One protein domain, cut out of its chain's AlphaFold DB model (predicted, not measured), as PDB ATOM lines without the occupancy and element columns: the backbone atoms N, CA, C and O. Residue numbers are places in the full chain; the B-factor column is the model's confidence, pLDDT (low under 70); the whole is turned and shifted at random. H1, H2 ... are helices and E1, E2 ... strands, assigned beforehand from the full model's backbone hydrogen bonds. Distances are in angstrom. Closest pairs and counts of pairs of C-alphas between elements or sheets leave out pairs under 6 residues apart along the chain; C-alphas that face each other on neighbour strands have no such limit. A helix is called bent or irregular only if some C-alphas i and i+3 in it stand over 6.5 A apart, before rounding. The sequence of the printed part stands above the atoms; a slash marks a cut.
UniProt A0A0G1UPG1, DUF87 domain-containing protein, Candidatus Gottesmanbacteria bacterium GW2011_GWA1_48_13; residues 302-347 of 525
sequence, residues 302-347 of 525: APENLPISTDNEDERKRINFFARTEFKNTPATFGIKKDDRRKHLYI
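This is residues 302 to 347 of the 525 residues of the protein "DUF87 domain-containing protein" of Candidatus Gottesmanbacteria bacterium GW2011_GWA1_48_13 (UniProt A0A0G1UPG1). What is the main shape? It is one strongly bent hairpin of two strands, E1 and E2, with a four-residue helix just before it, H1, and another just after it, H2, both near the hairpin's open end. The leading stretch, residues 302 to 312, passes beside the hairpin on its way to H1, and residues 342 to 347 form a tail after H2. What is it made of, and how large is it? The printed part has 46 residues, with two named helices and two named strands in the order H1, E1, E2, H2, an antiparallel sheet of order E1 - E2, and a mixed class, helices and strands. It is compact, with a radius of gyration of the C-alphas of 10.8 A and spans of 30 by 25 by 17 A.

What comes first along the printed part? H1, residues 313 to 316, is joined by a tight link of 2 residues to E1, residues 319 to 327, which bends by 91 degrees at residue 322. How is the sheet paired? E1 and E2, residues 330 to 337, form a hairpin with a tight link of 2 residues, antiparallel at 149 degrees between their directions. The C-alphas of 321 and 335 face each other at 3.9 A; N 332 and O 325 are within hydrogen-bond range at 2.8 A, and so are N 320 and O 336 at 2.9 A. Where do the helices stand? H2, residues 338 to 341, follows E2 by a tight link with 0 residues between them, and its closest C-alphas to E1 are those of Ile 319 and Lys 338, 5.7 A apart. H1 is apart from E2 and from H2. What do the helix backbones show? H1 and H2 are too short for any O i to N i+4 pair; in each, the one O i to N i+3 pair is within range.

Where does the first element begin? C-alpha 313, at the start of H1, is at (184.512, 181.855, 160.748). How long are the strands? E1 measures 16.4 A from first to last C-alpha, and E2 20.4 A. Where does the last element end? H2 ends at C-alpha 341, at (174.259, 168.392, 152.474).

How far does it reach? The two C-alphas farthest apart are those of Asn 329 and Lys 343, at 30.2 A. Is anything missing or long? The printed part has no cut, and the links H1 to E1, E1 to E2 and E2 to H2 are tight. Where is confidence low? The mean pLDDT of the printed part is 86.9, and residue 329 is under 70.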
ATOM      1  N   ALA A 302     182.591 177.551 137.508       75.56
ATOM      2  CA  ALA A 302     182.037 177.395 138.834       75.56
ATOM      3  C   ALA A 302     180.790 178.290 138.973       75.56
ATOM      4  O   ALA A 302     180.826 179.456 138.571       75.56
ATOM      5  N   PRO A 303     179.691 177.773 139.549       80.25
ATOM      6  CA  PRO A 303     178.458 178.535 139.673       80.25
ATOM      7  C   PRO A 303     178.696 179.811 140.491       80.25
ATOM      8  O   PRO A 303     179.480 179.811 141.439       80.25
ATOM      9  N   GLU A 304     177.992 180.898 140.169       82.81
ATOM     10  CA  GLU A 304     178.193 182.205 140.821       82.81
ATOM     11  C   GLU A 304     178.044 182.164 142.350       82.81
ATOM     12  O   GLU A 304     178.633 182.975 143.066       82.81
ATOM     13  N   ASN A 305     177.264 181.207 142.855       85.19
ATOM     14  CA  ASN A 305     176.995 180.985 144.269       85.19
ATOM     15  C   ASN A 305     177.871 179.881 144.896       85.19
ATOM     16  O   ASN A 305     177.466 179.300 145.911       85.19
ATOM     17  N   LEU A 306     179.038 179.578 144.310       88.81
ATOM     18  CA  LEU A 306     179.963 178.566 144.818       88.81
ATOM     19  C   LEU A 306     180.307 178.835 146.300       88.81
ATOM     20  O   LEU A 306     180.815 179.913 146.619       88.81
ATOM     21  N   PRO A 307     180.071 177.878 147.220       91.50
ATOM     22  CA  PRO A 307     180.433 178.042 148.624       91.50
ATOM     23  C   PRO A 307     181.957 177.983 148.788       91.50
ATOM     24  O   PRO A 307     182.547 176.901 148.815       91.50
ATOM     25  N   ILE A 308     182.591 179.151 148.875       91.25
ATOM     26  CA  ILE A 308     184.041 179.304 149.042       91.25
ATOM     27  C   ILE A 308     184.407 179.635 150.487       91.25
ATOM     28  O   ILE A 308     183.575 180.085 151.272       91.25
ATOM     29  N   SER A 309     185.668 179.403 150.846       81.69
ATOM     30  CA  SER A 309     186.196 179.832 152.142       81.69
ATOM     31  C   SER A 309     186.254 181.361 152.194       81.69
ATOM     32  O   SER A 309     187.066 181.960 151.494       81.69
ATOM     33  N   THR A 310     185.408 181.980 153.015       78.19
ATOM     34  CA  THR A 310     185.422 183.422 153.318       78.19
ATOM     35  C   THR A 310     186.215 183.696 154.600       78.19
ATOM     36  O   THR A 310     186.515 182.767 155.349       78.19
ATOM     37  N   ASP A 311     186.548 184.955 154.896       78.00
ATOM     38  CA  ASP A 311     187.229 185.329 156.153       78.00
ATOM     39  C   ASP A 311     186.319 185.215 157.394       78.00
ATOM     40  O   ASP A 311     186.767 185.376 158.529       78.00
ATOM     41  N   ASN A 312     185.031 184.913 157.200       85.44
ATOM     42  CA  ASN A 312     184.053 184.772 158.268       85.44
ATOM     43  C   ASN A 312     184.049 183.339 158.835       85.44
ATOM     44  O   ASN A 312     183.625 182.391 158.169       85.44
ATOM     45  N   GLU A 313     184.478 183.169 160.089       82.12
ATOM     46  CA  GLU A 313     184.512 181.855 160.748       82.12
ATOM     47  C   GLU A 313     183.142 181.173 160.858       82.12
ATOM     48  O   GLU A 313     183.052 179.953 160.689       82.12
ATOM     49  N   ASP A 314     182.073 181.928 161.118       82.50
ATOM     50  CA  ASP A 314     180.731 181.360 161.282       82.50
ATOM     51  C   ASP A 314     180.199 180.792 159.965       82.50
ATOM     52  O   ASP A 314     179.503 179.775 159.946       82.50
ATOM     53  N   GLU A 315     180.551 181.428 158.849       83.00
ATOM     54  CA  GLU A 315     180.205 180.944 157.516       83.00
ATOM     55  C   GLU A 315     181.033 179.709 157.149       83.00
ATOM     56  O   GLU A 315     180.478 178.715 156.674       83.00
ATOM     57  N   ARG A 316     182.336 179.711 157.463       85.88
ATOM     58  CA  ARG A 316     183.222 178.557 157.246       85.88
ATOM     59  C   ARG A 316     182.735 177.309 157.973       85.88
ATOM     60  O   ARG A 316     182.733 176.238 157.377       85.88
ATOM     61  N   LYS A 317     182.261 177.431 159.217       86.44
ATOM     62  CA  LYS A 317     181.697 176.297 159.978       86.44
ATOM     63  C   LYS A 317     180.424 175.719 159.350       86.44
ATOM     64  O   LYS A 317     180.062 174.577 159.625       86.44
ATOM     65  N   ARG A 318     179.728 176.480 158.499       90.25
ATOM     66  CA  ARG A 318     178.524 176.027 157.782       90.25
ATOM     67  C   ARG A 318     178.830 175.401 156.423       90.25
ATOM     68  O   ARG A 318     177.891 174.969 155.752       90.25
ATOM     69  N   ILE A 319     180.093 175.338 156.006       94.19
ATOM     70  CA  ILE A 319     180.508 174.765 154.726       94.19
ATOM     71  C   ILE A 319     181.434 173.580 154.994       94.19
ATOM     72  O   ILE A 319     182.456 173.708 155.659       94.19
ATOM     73  N   ASN A 320     181.091 172.420 154.436       95.06
ATOM     74  CA  ASN A 320     181.988 171.275 154.420       95.06
ATOM     75  C   ASN A 320     182.898 171.384 153.187       95.06
ATOM     76  O   ASN A 320     182.438 171.196 152.057       95.06
ATOM     77  N   PHE A 321     184.159 171.761 153.402       95.69
ATOM     78  CA  PHE A 321     185.143 171.966 152.335       95.69
ATOM     79  C   PHE A 321     185.798 170.651 151.917       95.69
ATOM     80  O   PHE A 321     186.305 169.922 152.768       95.69
ATOM     81  N   PHE A 322     185.850 170.381 150.609       94.50
ATOM     82  CA  PHE A 322     186.379 169.110 150.098       94.50
ATOM     83  C   PHE A 322     187.236 169.211 148.827       94.50
ATOM     84  O   PHE A 322     187.855 168.216 148.446       94.50
ATOM     85  N   ALA A 323     187.288 170.375 148.166       91.69
ATOM     86  CA  ALA A 323     187.989 170.541 146.892       91.69
ATOM     87  C   ALA A 323     188.491 171.979 146.651       91.69
ATOM     88  O   ALA A 323     188.194 172.907 147.407       91.69
ATOM     89  N   ARG A 324     189.275 172.157 145.580       88.62
ATOM     90  CA  ARG A 324     189.772 173.450 145.086       88.62
ATOM     91  C   ARG A 324     189.431 173.616 143.608       88.62
ATOM     92  O   ARG A 324     189.480 172.640 142.868       88.62
ATOM     93  N   THR A 325     189.104 174.835 143.199       83.19
ATOM     94  CA  THR A 325     188.839 175.204 141.801       83.19
ATOM     95  C   THR A 325     189.295 176.635 141.544       83.19
ATOM     96  O   THR A 325     189.492 177.402 142.486       83.19
ATOM     97  N   GLU A 326     189.446 177.012 140.281       76.25
ATOM     98  CA  GLU A 326     189.487 178.421 139.909       76.25
ATOM     99  C   GLU A 326     188.072 179.008 139.997       76.25
ATOM    100  O   GLU A 326     187.114 178.444 139.465       76.25
ATOM    101  N   PHE A 327     187.926 180.114 140.725       78.00
ATOM    102  CA  PHE A 327     186.687 180.873 140.841       78.00
ATOM    103  C   PHE A 327     187.030 182.359 140.753       78.00
ATOM    104  O   PHE A 327     187.853 182.858 141.524       78.00
ATOM    105  N   LYS A 328     186.432 183.066 139.785       73.94
ATOM    106  CA  LYS A 328     186.719 184.486 139.511       73.94
ATOM    107  C   LYS A 328     188.224 184.773 139.337       73.94
ATOM    108  O   LYS A 328     188.746 185.717 139.923       73.94
ATOM    109  N   ASN A 329     188.915 183.943 138.546       64.38
ATOM    110  CA  ASN A 329     190.360 184.022 138.255       64.38
ATOM    111  C   ASN A 329     191.275 183.895 139.484       64.38
ATOM    112  O   ASN A 329     192.416 184.359 139.483       64.38
ATOM    113  N   THR A 330     190.768 183.298 140.565       70.06
ATOM    114  CA  THR A 330     191.550 183.032 141.772       70.06
ATOM    115  C   THR A 330     191.365 181.584 142.217       70.06
ATOM    116  O   THR A 330     190.255 181.052 142.136       70.06
ATOM    117  N   PRO A 331     192.428 180.910 142.686       75.94
ATOM    118  CA  PRO A 331     192.293 179.581 143.262       75.94
ATOM    119  C   PRO A 331     191.506 179.672 144.575       75.94
ATOM    120  O   PRO A 331     191.954 180.290 145.539       75.94
ATOM    121  N   ALA A 332     190.345 179.024 144.626       85.81
ATOM    122  CA  ALA A 332     189.454 179.014 145.777       85.81
ATOM    123  C   ALA A 332     189.253 177.587 146.307       85.81
ATOM    124  O   ALA A 332     189.040 176.636 145.551       85.81
ATOM    125  N   THR A 333     189.296 177.433 147.634       91.88
ATOM    126  CA  THR A 333     188.826 176.206 148.297       91.88
ATOM    127  C   THR A 333     187.315 176.295 148.440       91.88
ATOM    128  O   THR A 333     186.808 177.300 148.941       91.88
ATOM    129  N   PHE A 334     186.610 175.256 148.006       93.75
ATOM    130  CA  PHE A 334     185.156 175.228 147.984       93.75
ATOM    131  C   PHE A 334     184.590 173.955 148.609       93.75
ATOM    132  O   PHE A 334     185.298 172.974 148.875       93.75
ATOM    133  N   GLY A 335     183.294 174.008 148.892       94.94
ATOM    134  CA  GLY A 335     182.590 172.951 149.587       94.94
ATOM    135  C   GLY A 335     181.097 172.922 149.305       94.94
ATOM    136  O   GLY A 335     180.596 173.549 148.372       94.94
ATOM    137  N   ILE A 336     180.380 172.193 150.154       95.00
ATOM    138  CA  ILE A 336     178.918 172.126 150.159       95.00
ATOM    139  C   ILE A 336     178.388 172.733 151.457       95.00
ATOM    140  O   ILE A 336     178.920 172.481 152.540       95.00
ATOM    141  N   LYS A 337     177.331 173.544 151.363       93.81
ATOM    142  CA  LYS A 337     176.674 174.116 152.545       93.81
ATOM    143  C   LYS A 337     176.026 173.006 153.371       93.81
ATOM    144  O   LYS A 337     175.438 172.075 152.818       93.81
ATOM    145  N   LYS A 338     176.072 173.129 154.698       92.25
ATOM    146  CA  LYS A 338     175.495 172.158 155.643       92.25
ATOM    147  C   LYS A 338     174.012 171.899 155.361       92.25
ATOM    148  O   LYS A 338     173.578 170.751 155.388       92.25
ATOM    149  N   ASP A 339     173.248 172.940 155.034       92.12
ATOM    150  CA  ASP A 339     171.812 172.823 154.743       92.12
ATOM    151  C   ASP A 339     171.515 172.095 153.427       92.12
ATOM    152  O   ASP A 339     170.512 171.389 153.329       92.12
ATOM    153  N   ASP A 340     172.405 172.192 152.440       93.06
ATOM    154  CA  ASP A 340     172.279 171.430 151.199       93.06
ATOM    155  C   ASP A 340     172.713 169.981 151.394       93.06
ATOM    156  O   ASP A 340     172.018 169.067 150.959       93.06
ATOM    157  N   ARG A 341     173.793 169.746 152.146       93.38
ATOM    158  CA  ARG A 341     174.259 168.392 152.474       93.38
ATOM    159  C   ARG A 341     173.229 167.581 153.271       93.38
ATOM    160  O   ARG A 341     173.177 166.361 153.124       93.38
ATOM    161  N   ARG A 342     172.368 168.231 154.066       92.56
ATOM    162  CA  ARG A 342     171.240 167.570 154.758       92.56
ATOM    163  C   ARG A 342     170.228 166.924 153.806       92.56
ATOM    164  O   ARG A 342     169.485 166.054 154.243       92.56
ATOM    165  N   LYS A 343     170.224 167.297 152.522       95.12
ATOM    166  CA  LYS A 343     169.390 166.691 151.468       95.12
ATOM    167  C   LYS A 343     170.025 165.435 150.849       95.12
ATOM    168  O   LYS A 343     169.525 164.936 149.846       95.12
ATOM    169  N   HIS A 344     171.089 164.921 151.472       93.50
ATOM    170  CA  HIS A 344     171.925 163.812 151.015       93.50
ATOM    171  C   HIS A 344     172.791 164.153 149.798       93.50
ATOM    172  O   HIS A 344     172.542 165.102 149.058       93.50
ATOM    173  N   LEU A 345     173.851 163.366 149.614       93.81
ATOM    174  CA  LEU A 345     174.800 163.518 148.520       93.81
ATOM    175  C   LEU A 345     174.980 162.171 147.823       93.81
ATOM    176  O   LEU A 345     175.267 161.167 148.473       93.81
ATOM    177  N   TYR A 346     174.837 162.163 146.499       94.56
ATOM    178  CA  TYR A 346     175.106 160.999 145.662       94.56
ATOM    179  C   TYR A 346     176.370 161.248 144.836       94.56
ATOM    180  O   TYR A 346     176.405 162.163 144.015       94.56
ATOM    181  N   ILE A 347     177.420 160.458 145.077       93.12
ATOM    182  CA  ILE A 347     178.729 160.606 144.425       93.12
ATOM    183  C   ILE A 347     178.941 159.439 143.459       93.12
ATOM    184  O   ILE A 347     178.998 158.282 143.876       93.12
TER     185      ILE A 347